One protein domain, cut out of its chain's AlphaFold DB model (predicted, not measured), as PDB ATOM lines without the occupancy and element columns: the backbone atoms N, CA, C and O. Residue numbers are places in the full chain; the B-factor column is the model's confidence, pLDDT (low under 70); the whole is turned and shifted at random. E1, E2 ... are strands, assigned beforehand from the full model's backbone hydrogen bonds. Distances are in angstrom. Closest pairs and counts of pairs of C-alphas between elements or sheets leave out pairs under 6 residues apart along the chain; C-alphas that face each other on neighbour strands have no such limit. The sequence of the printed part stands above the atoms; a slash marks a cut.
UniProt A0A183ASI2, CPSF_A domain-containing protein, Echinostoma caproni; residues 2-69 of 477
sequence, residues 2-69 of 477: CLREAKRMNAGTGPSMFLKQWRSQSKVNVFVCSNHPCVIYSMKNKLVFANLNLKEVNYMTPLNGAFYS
ATOM      1  N   CYS A   2      45.541  35.258 -16.034       39.69
ATOM      2  CA  CYS A   2      44.968  34.069 -15.410       39.69
ATOM      3  C   CYS A   2      43.993  33.440 -16.422       39.69
ATOM      4  O   CYS A   2      43.033  34.101 -16.822       39.69
ATOM      5  N   LEU A   3      44.279  32.225 -16.900       46.12
ATOM      6  CA  LEU A   3      43.364  31.438 -17.734       46.12
ATOM      7  C   LEU A   3      42.157  31.059 -16.867       46.12
ATOM      8  O   LEU A   3      42.277  30.206 -15.996       46.12
ATOM      9  N   ARG A   4      41.018  31.740 -17.048       58.69
ATOM     10  CA  ARG A   4      39.837  31.561 -16.183       58.69
ATOM     11  C   ARG A   4      39.013  30.304 -16.494       58.69
ATOM     12  O   ARG A   4      38.283  29.867 -15.619       58.69
ATOM     13  N   GLU A   5      39.161  29.694 -17.674       62.12
ATOM     14  CA  GLU A   5      38.524  28.414 -18.033       62.12
ATOM     15  C   GLU A   5      39.389  27.645 -19.040       62.12
ATOM     16  O   GLU A   5      39.635  28.128 -20.148       62.12
ATOM     17  N   ALA A   6      39.837  26.439 -18.686       67.12
ATOM     18  CA  ALA A   6      40.482  25.537 -19.636       67.12
ATOM     19  C   ALA A   6      39.408  24.812 -20.465       67.12
ATOM     20  O   ALA A   6      38.545  24.135 -19.909       67.12
ATOM     21  N   LYS A   7      39.461  24.937 -21.795       69.88
ATOM     22  CA  LYS A   7      38.591  24.201 -22.729       69.88
ATOM     23  C   LYS A   7      39.457  23.301 -23.596       69.88
ATOM     24  O   LYS A   7      40.436  23.763 -24.178       69.88
ATOM     25  N   ARG A   8      39.110  22.014 -23.658       71.00
ATOM     26  CA  ARG A   8      39.814  21.014 -24.466       71.00
ATOM     27  C   ARG A   8      39.009  20.722 -25.719       71.00
ATOM     28  O   ARG A   8      37.795  20.563 -25.651       71.00
ATOM     29  N   MET A   9      39.702  20.593 -26.840       67.38
ATOM     30  CA  MET A   9      39.111  20.094 -28.070       67.38
ATOM     31  C   MET A   9      40.091  19.253 -28.873       67.38
ATOM     32  O   MET A   9      41.302  19.346 -28.676       67.38
ATOM     33  N   ASN A  10      39.542  18.428 -29.757       69.44
ATOM     34  CA  ASN A  10      40.303  17.565 -30.639       69.44
ATOM     35  C   ASN A  10      40.278  18.149 -32.059       69.44
ATOM     36  O   ASN A  10      39.200  18.329 -32.616       69.44
ATOM     37  N   ALA A  11      41.447  18.464 -32.615       64.38
ATOM     38  CA  ALA A  11      41.609  19.054 -33.949       64.38
ATOM     39  C   ALA A  11      42.458  18.158 -34.873       64.38
ATOM     40  O   ALA A  11      43.143  18.646 -35.774       64.38
ATOM     41  N   GLY A  12      42.450  16.845 -34.614       65.19
ATOM     42  CA  GLY A  12      43.154  15.837 -35.401       65.19
ATOM     43  C   GLY A  12      43.945  14.839 -34.555       65.19
ATOM     44  O   GLY A  12      44.105  14.995 -33.347       65.19
ATOM     45  N   THR A  13      44.439  13.789 -35.204       60.75
ATOM     46  CA  THR A  13      45.128  12.639 -34.580       60.75
ATOM     47  C   THR A  13      46.592  12.490 -35.017       60.75
ATOM     48  O   THR A  13      47.221  11.477 -34.719       60.75
ATOM     49  N   GLY A  14      47.156  13.492 -35.698       60.66
ATOM     50  CA  GLY A  14      48.547  13.482 -36.164       60.66
ATOM     51  C   GLY A  14      49.595  13.828 -35.087       60.66
ATOM     52  O   GLY A  14      49.284  14.529 -34.123       60.66
ATOM     53  N   PRO A  15      50.861  13.389 -35.257       55.94
ATOM     54  CA  PRO A  15      51.959  13.656 -34.319       55.94
ATOM     55  C   PRO A  15      52.484  15.102 -34.370       55.94
ATOM     56  O   PRO A  15      53.203  15.525 -33.467       55.94
ATOM     57  N   SER A  16      52.138  15.869 -35.409       62.12
ATOM     58  CA  SER A  16      52.575  17.252 -35.608       62.12
ATOM     59  C   SER A  16      51.378  18.176 -35.817       62.12
ATOM     60  O   SER A  16      50.720  18.127 -36.854       62.12
ATOM     61  N   MET A  17      51.111  19.033 -34.832       69.75
ATOM     62  CA  MET A  17      50.100  20.085 -34.900       69.75
ATOM     63  C   MET A  17      50.792  21.437 -34.743       69.75
ATOM     64  O   MET A  17      51.464  21.677 -33.739       69.75
ATOM     65  N   PHE A  18      50.618  22.326 -35.720       77.94
ATOM     66  CA  PHE A  18      51.205  23.667 -35.685       77.94
ATOM     67  C   PHE A  18      50.119  24.733 -35.683       77.94
ATOM     68  O   PHE A  18      49.136  24.641 -36.415       77.94
ATOM     69  N   LEU A  19      50.317  25.772 -34.877       82.38
ATOM     70  CA  LEU A  19      49.429  26.926 -34.835       82.38
ATOM     71  C   LEU A  19      50.082  28.091 -35.570       82.38
ATOM     72  O   LEU A  19      51.214  28.471 -35.259       82.38
ATOM     73  N   LYS A  20      49.364  28.684 -36.524       78.75
ATOM     74  CA  LYS A  20      49.817  29.886 -37.226       78.75
ATOM     75  C   LYS A  20      48.811  31.010 -37.086       78.75
ATOM     76  O   LYS A  20      47.663  30.888 -37.482       78.75
ATOM     77  N   GLN A  21      49.263  32.140 -36.566       82.38
ATOM     78  CA  GLN A  21      48.454  33.347 -36.529       82.38
ATOM     79  C   GLN A  21      48.435  34.024 -37.905       82.38
ATOM     80  O   GLN A  21      49.487  34.215 -38.520       82.38
ATOM     81  N   TRP A  22      47.254  34.454 -38.345       79.88
ATOM     82  CA  TRP A  22      47.097  35.377 -39.465       79.88
ATOM     83  C   TRP A  22      46.152  36.520 -39.101       79.88
ATOM     84  O   TRP A  22      45.410  36.460 -38.117       79.88
ATOM     85  N   ARG A  23      46.168  37.580 -39.909       77.25
ATOM     86  CA  ARG A  23      45.201  38.676 -39.819       77.25
ATOM     87  C   ARG A  23      44.325  38.671 -41.067       77.25
ATOM     88  O   ARG A  23      44.853  38.529 -42.156       77.25
ATOM     89  N   SER A  24      43.013  38.757 -40.889       74.06
ATOM     90  CA  SER A  24      42.030  38.875 -41.970       74.06
ATOM     91  C   SER A  24      40.993  39.909 -41.544       74.06
ATOM     92  O   SER A  24      40.569  39.893 -40.385       74.06
ATOM     93  N   GLN A  25      40.652  40.854 -42.427       68.44
ATOM     94  CA  GLN A  25      39.684  41.932 -42.161       68.44
ATOM     95  C   GLN A  25      39.906  42.615 -40.799       68.44
ATOM     96  O   GLN A  25      38.996  42.745 -39.979       68.44
ATOM     97  N   SER A  26      41.154  43.004 -40.511       72.94
ATOM     98  CA  SER A  26      41.607  43.616 -39.246       72.94
ATOM     99  C   SER A  26      41.506  42.755 -37.971       72.94
ATOM    100  O   SER A  26      41.993  43.183 -36.923       72.94
ATOM    101  N   LYS A  27      40.993  41.523 -38.042       78.44
ATOM    102  CA  LYS A  27      40.911  40.582 -36.915       78.44
ATOM    103  C   LYS A  27      42.052  39.574 -36.938       78.44
ATOM    104  O   LYS A  27      42.531  39.173 -37.995       78.44
ATOM    105  N   VAL A  28      42.500  39.183 -35.748       82.06
ATOM    106  CA  VAL A  28      43.519  38.148 -35.567       82.06
ATOM    107  C   VAL A  28      42.831  36.795 -35.446       82.06
ATOM    108  O   VAL A  28      42.051  36.589 -34.518       82.06
ATOM    109  N   ASN A  29      43.169  35.884 -36.353       85.44
ATOM    110  CA  ASN A  29      42.694  34.505 -36.364       85.44
ATOM    111  C   ASN A  29      43.895  33.555 -36.241       85.44
ATOM    112  O   ASN A  29      45.037  33.933 -36.522       85.44
ATOM    113  N   VAL A  30      43.649  32.320 -35.817       84.56
ATOM    114  CA  VAL A  30      44.676  31.280 -35.689       84.56
ATOM    115  C   VAL A  30      44.295  30.097 -36.565       84.56
ATOM    116  O   VAL A  30      43.188  29.590 -36.479       84.56
ATOM    117  N   PHE A  31      45.219  29.638 -37.393       81.19
ATOM    118  CA  PHE A  31      45.093  28.426 -38.182       81.19
ATOM    119  C   PHE A  31      45.747  27.250 -37.476       81.19
ATOM    120  O   PHE A  31      46.861  27.375 -36.966       81.19
ATOM    121  N   VAL A  32      45.075  26.108 -37.504       82.69
ATOM    122  CA  VAL A  32      45.575  24.824 -37.031       82.69
ATOM    123  C   VAL A  32      45.995  24.007 -38.247       82.69
ATOM    124  O   VAL A  32      45.157  23.587 -39.042       82.69
ATOM    125  N   CYS A  33      47.300  23.805 -38.392       79.12
ATOM    126  CA  CYS A  33      47.890  22.862 -39.332       79.12
ATOM    127  C   CYS A  33      47.848  21.465 -38.704       79.12
ATOM    128  O   CYS A  33      48.533  21.224 -37.705       79.12
ATOM    129  N   SER A  34      47.030  20.577 -39.257       78.56
ATOM    130  CA  SER A  34      46.903  19.177 -38.848       78.56
ATOM    131  C   SER A  34      46.315  18.347 -40.002       78.56
ATOM    132  O   SER A  34      46.085  18.861 -41.102       78.56
ATOM    133  N   ASN A  35      46.025  17.071 -39.735       74.94
ATOM    134  CA  ASN A  35      45.222  16.205 -40.603       74.94
ATOM    135  C   ASN A  35      43.720  16.568 -40.628       74.94
ATOM    136  O   ASN A  35      42.963  15.978 -41.385       74.94
ATOM    137  N   HIS A  36      43.281  17.531 -39.811       74.12
ATOM    138  CA  HIS A  36      41.944  18.126 -39.851       74.12
ATOM    139  C   HIS A  36      42.073  19.648 -39.665       74.12
ATOM    140  O   HIS A  36      41.846  20.166 -38.567       74.12
ATOM    141  N   PRO A  37      42.503  20.380 -40.709       79.50
ATOM    142  CA  PRO A  37      42.841  21.791 -40.592       79.50
ATOM    143  C   PRO A  37      41.633  22.636 -40.175       79.50
ATOM    144  O   PRO A  37      40.526  22.481 -40.693       79.50
ATOM    145  N   CYS A  38      41.856  23.566 -39.248       80.38
ATOM    146  CA  CYS A  38      40.802  24.365 -38.621       80.38
ATOM    147  C   CYS A  38      41.229  25.831 -38.482       80.38
ATOM    148  O   CYS A  38      42.380  26.131 -38.166       80.38
ATOM    149  N   VAL A  39      40.284  26.758 -38.643       84.25
ATOM    150  CA  VAL A  39      40.451  28.176 -38.308       84.25
ATOM    151  C   VAL A  39      39.783  28.468 -36.974       84.25
ATOM    152  O   VAL A  39      38.579  28.288 -36.808       84.25
ATOM    153  N   ILE A  40      40.569  28.983 -36.038       85.19
ATOM    154  CA  ILE A  40      40.127  29.495 -34.749       85.19
ATOM    155  C   ILE A  40      39.969  31.007 -34.867       85.19
ATOM    156  O   ILE A  40      40.922  31.729 -35.172       85.19
ATOM    157  N   TYR A  41      38.774  31.504 -34.583       83.44
ATOM    158  CA  TYR A  41      38.502  32.936 -34.517       83.44
ATOM    159  C   TYR A  41      37.569  33.256 -33.352       83.44
ATOM    160  O   TYR A  41      36.914  32.382 -32.788       83.44
ATOM    161  N   SER A  42      37.527  34.528 -32.957       80.50
ATOM    162  CA  SER A  42      36.630  35.000 -31.901       80.50
ATOM    163  C   SER A  42      35.417  35.693 -32.512       80.50
ATOM    164  O   SER A  42      35.555  36.662 -33.264       80.50
ATOM    165  N   MET A  43      34.220  35.220 -32.169       77.88
ATOM    166  CA  MET A  43      32.952  35.838 -32.553       77.88
ATOM    167  C   MET A  43      32.068  35.990 -31.314       77.88
ATOM    168  O   MET A  43      31.827  35.024 -30.596       77.88
ATOM    169  N   LYS A  44      31.593  37.214 -31.038       79.69
ATOM    170  CA  LYS A  44      30.768  37.535 -29.852       79.69
ATOM    171  C   LYS A  44      31.385  37.027 -28.530       79.69
ATOM    172  O   LYS A  44      30.689  36.455 -27.697       79.69
ATOM    173  N   ASN A  45      32.698  37.206 -28.355       76.62
ATOM    174  CA  ASN A  45      33.480  36.736 -27.197       76.62
ATOM    175  C   ASN A  45      33.476  35.209 -26.972       76.62
ATOM    176  O   ASN A  45      33.830  34.747 -25.888       76.62
ATOM    177  N   LYS A  46      33.117  34.414 -27.987       73.69
ATOM    178  CA  LYS A  46      33.267  32.956 -27.992       73.69
ATOM    179  C   LYS A  46      34.300  32.550 -29.040       73.69
ATOM    180  O   LYS A  46      34.316  33.095 -30.143       73.69
ATOM    181  N   LEU A  47      35.163  31.600 -28.683       78.56
ATOM    182  CA  LEU A  47      36.078  30.970 -29.633       78.56
ATOM    183  C   LEU A  47      35.283  30.011 -30.521       78.56
ATOM    184  O   LEU A  47      34.582  29.138 -30.009       78.56
ATOM    185  N   VAL A  48      35.388  30.200 -31.831       78.25
ATOM    186  CA  VAL A  48      34.758  29.375 -32.861       78.25
ATOM    187  C   VAL A  48      35.850  28.659 -33.638       78.25
ATOM    188  O   VAL A  48      36.878  29.254 -33.961       78.25
ATOM    189  N   PHE A  49      35.605  27.388 -33.933       82.75
ATOM    190  CA  PHE A  49      36.515  26.504 -34.645       82.75
ATOM    191  C   PHE A  49      35.824  26.070 -35.929       82.75
ATOM    192  O   PHE A  49      34.827  25.352 -35.891       82.75
ATOM    193  N   ALA A  50      36.304  26.581 -37.056       80.25
ATOM    194  CA  ALA A  50      35.769  26.271 -38.369       80.25
ATOM    195  C   ALA A  50      36.712  25.308 -39.083       80.25
ATOM    196  O   ALA A  50      37.830  25.681 -39.442       80.25
ATOM    197  N   ASN A  51      36.253  24.078 -39.293       81.62
ATOM    198  CA  ASN A  51      36.992  23.101 -40.079       81.62
ATOM    199  C   ASN A  51      37.069  23.554 -41.536       81.62
ATOM    200  O   ASN A  51      36.108  24.086 -42.096       81.62
ATOM    201  N   LEU A  52      38.225  23.332 -42.146       74.94
ATOM    202  CA  LEU A  52      38.456  23.601 -43.552       74.94
ATOM    203  C   LEU A  52      38.309  22.316 -44.347       74.94
ATOM    204  O   LEU A  52      38.697  21.241 -43.899       74.94
ATOM    205  N   ASN A  53      37.789  22.442 -45.563       74.38
ATOM    206  CA  ASN A  53      37.600  21.314 -46.464       74.38
ATOM    207  C   ASN A  53      38.913  20.948 -47.189       74.38
ATOM    208  O   ASN A  53      39.002  21.000 -48.414       74.38
ATOM    209  N   LEU A  54      39.965  20.663 -46.420       72.69
ATOM    210  CA  LEU A  54      41.295  20.271 -46.893       72.69
ATOM    211  C   LEU A  54      41.724  18.997 -46.157       72.69
ATOM    212  O   LEU A  54      41.471  18.863 -44.965       72.69
ATOM    213  N   LYS A  55      42.385  18.068 -46.859       68.69
ATOM    214  CA  LYS A  55      42.754  16.753 -46.300       68.69
ATOM    215  C   LYS A  55      43.827  16.827 -45.214       68.69
ATOM    216  O   LYS A  55      43.701  16.176 -44.193       68.69
ATOM    217  N   GLU A  56      44.892  17.584 -45.446       77.38
ATOM    218  CA  GLU A  56      45.985  17.766 -44.491       77.38
ATOM    219  C   GLU A  56      46.714  19.064 -44.832       77.38
ATOM    220  O   GLU A  56      46.934  19.373 -46.007       77.38
ATOM    221  N   VAL A  57      47.085  19.834 -43.810       74.56
ATOM    222  CA  VAL A  57      47.917  21.028 -43.979       74.56
ATOM    223  C   VAL A  57      49.068  20.954 -42.992       74.56
ATOM    224  O   VAL A  57      48.868  21.095 -41.792       74.56
ATOM    225  N   ASN A  58      50.281  20.773 -43.512       76.25
ATOM    226  CA  ASN A  58      51.494  20.705 -42.696       76.25
ATOM    227  C   ASN A  58      52.019  22.094 -42.314       76.25
ATOM    228  O   ASN A  58      52.466  22.315 -41.191       76.25
ATOM    229  N   TYR A  59      51.928  23.059 -43.234       75.31
ATOM    230  CA  TYR A  59      52.460  24.405 -43.048       75.31
ATOM    231  C   TYR A  59      51.517  25.453 -43.636       75.31
ATOM    232  O   TYR A  59      50.989  25.287 -44.733       75.31
ATOM    233  N   MET A  60      51.357  26.561 -42.916       69.81
ATOM    234  CA  MET A  60      50.604  27.736 -43.349       69.81
ATOM    235  C   MET A  60      51.442  28.977 -43.040       69.81
ATOM    236  O   MET A  60      52.048  29.084 -41.971       69.81
ATOM    237  N   THR A  61      51.527  29.907 -43.987       73.81
ATOM    238  CA  THR A  61      52.125  31.229 -43.773       73.81
ATOM    239  C   THR A  61      51.271  32.266 -44.493       73.81
ATOM    240  O   THR A  61      50.939  32.048 -45.658       73.81
ATOM    241  N   PRO A  62      50.890  33.372 -43.830       69.75
ATOM    242  CA  PRO A  62      50.176  34.448 -44.499       69.75
ATOM    243  C   PRO A  62      51.095  35.097 -45.540       69.75
ATOM    244  O   PRO A  62      52.209  35.508 -45.214       69.75
ATOM    245  N   LEU A  63      50.627  35.183 -46.781       67.31
ATOM    246  CA  LEU A  63      51.299  35.897 -47.861       67.31
ATOM    247  C   LEU A  63      50.544  37.205 -48.104       67.31
ATOM    248  O   LEU A  63      49.338  37.176 -48.318       67.31
ATOM    249  N   ASN A  64      51.250  38.333 -48.065       62.09
ATOM    250  CA  ASN A  64      50.714  39.637 -48.449       62.09
ATOM    251  C   ASN A  64      51.550  40.147 -49.627       62.09
ATOM    252  O   ASN A  64      52.728  40.465 -49.454       62.09
ATOM    253  N   GLY A  65      50.977  40.140 -50.830       55.97
ATOM    254  CA  GLY A  65      51.641  40.579 -52.059       55.97
ATOM    255  C   GLY A  65      50.777  41.571 -52.832       55.97
ATOM    256  O   GLY A  65      49.565  41.578 -52.684       55.97
ATOM    257  N   ALA A  66      51.365  42.389 -53.708       56.25
ATOM    258  CA  ALA A  66      50.611  43.394 -54.474       56.25
ATOM    259  C   ALA A  66      49.488  42.798 -55.359       56.25
ATOM    260  O   ALA A  66      48.478  43.455 -55.579       56.25
ATOM    261  N   PHE A  67      49.643  41.545 -55.812       52.09
ATOM    262  CA  PHE A  67      48.631  40.770 -56.556       52.09
ATOM    263  C   PHE A  67      47.803  39.815 -55.677       52.09
ATOM    264  O   PHE A  67      46.848  39.212 -56.149       52.09
ATOM    265  N   TYR A  68      48.194  39.669 -54.410       47.88
ATOM    266  CA  TYR A  68      47.568  38.827 -53.390       47.88
ATOM    267  C   TYR A  68      47.406  39.679 -52.127       47.88
ATOM    268  O   TYR A  68      47.993  39.402 -51.079       47.88
ATOM    269  N   SER A  69      46.725  40.811 -52.282       40.34
ATOM    270  CA  SER A  69      46.185  41.566 -51.156       40.34
ATOM    271  C   SER A  69      44.921  40.829 -50.734       40.34
ATOM    272  O   SER A  69      44.227  40.332 -51.619       40.34
TER     273      SER A  69
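This is residues 2 to 69 of the 477 residues of the protein "CPSF_A domain-containing protein" of Echinostoma caproni (UniProt A0A183ASI2). Little of this domain is regular structure: one strongly twisted sheet of four strands, a meander in which each strand is the antiparallel neighbour of the one before, has a long stretch without named elements at each end, and residues 64 to 69 stick out. Of 68 printed residues, 26 are in E1, E2, E3 and E4, in this order along the chain and across the sheet; the class is all strand. The whole is only just loose, close to compact, with a radius of gyration of the C-alphas of 13.4 A and spans of 41 by 29 by 21 A.

E1, residues 18 to 24, begins at C-alpha 18 (51.205, 23.667, -35.685) and is 18.8 A long from first to last C-alpha. E2, residues 27 to 33, measures 19.2 A, and E3, residues 38 to 43, 15.2 A. E4, residues 46 to 51, measures 16.0 A and ends at C-alpha 51 (36.992, 23.101, -40.079).

Inner strands E2 and E3 form a hairpin at 156 degrees, with N 40 and O 30 2.7 A apart, within hydrogen-bond range. Hairpin E1 and E2 has N 31 and O 20 at 2.7 A; hairpin E3 and E4 has N 48 and O 41 at 2.8 A. Edge strands E1 and E4 are apart.

The farthest C-alphas, of Arg 4 and Phe 67, are 42.3 A apart. The printed part has no cut, and the three links are tight. Low pLDDT, under 70, includes residues 9 to 17 and 62 to 69.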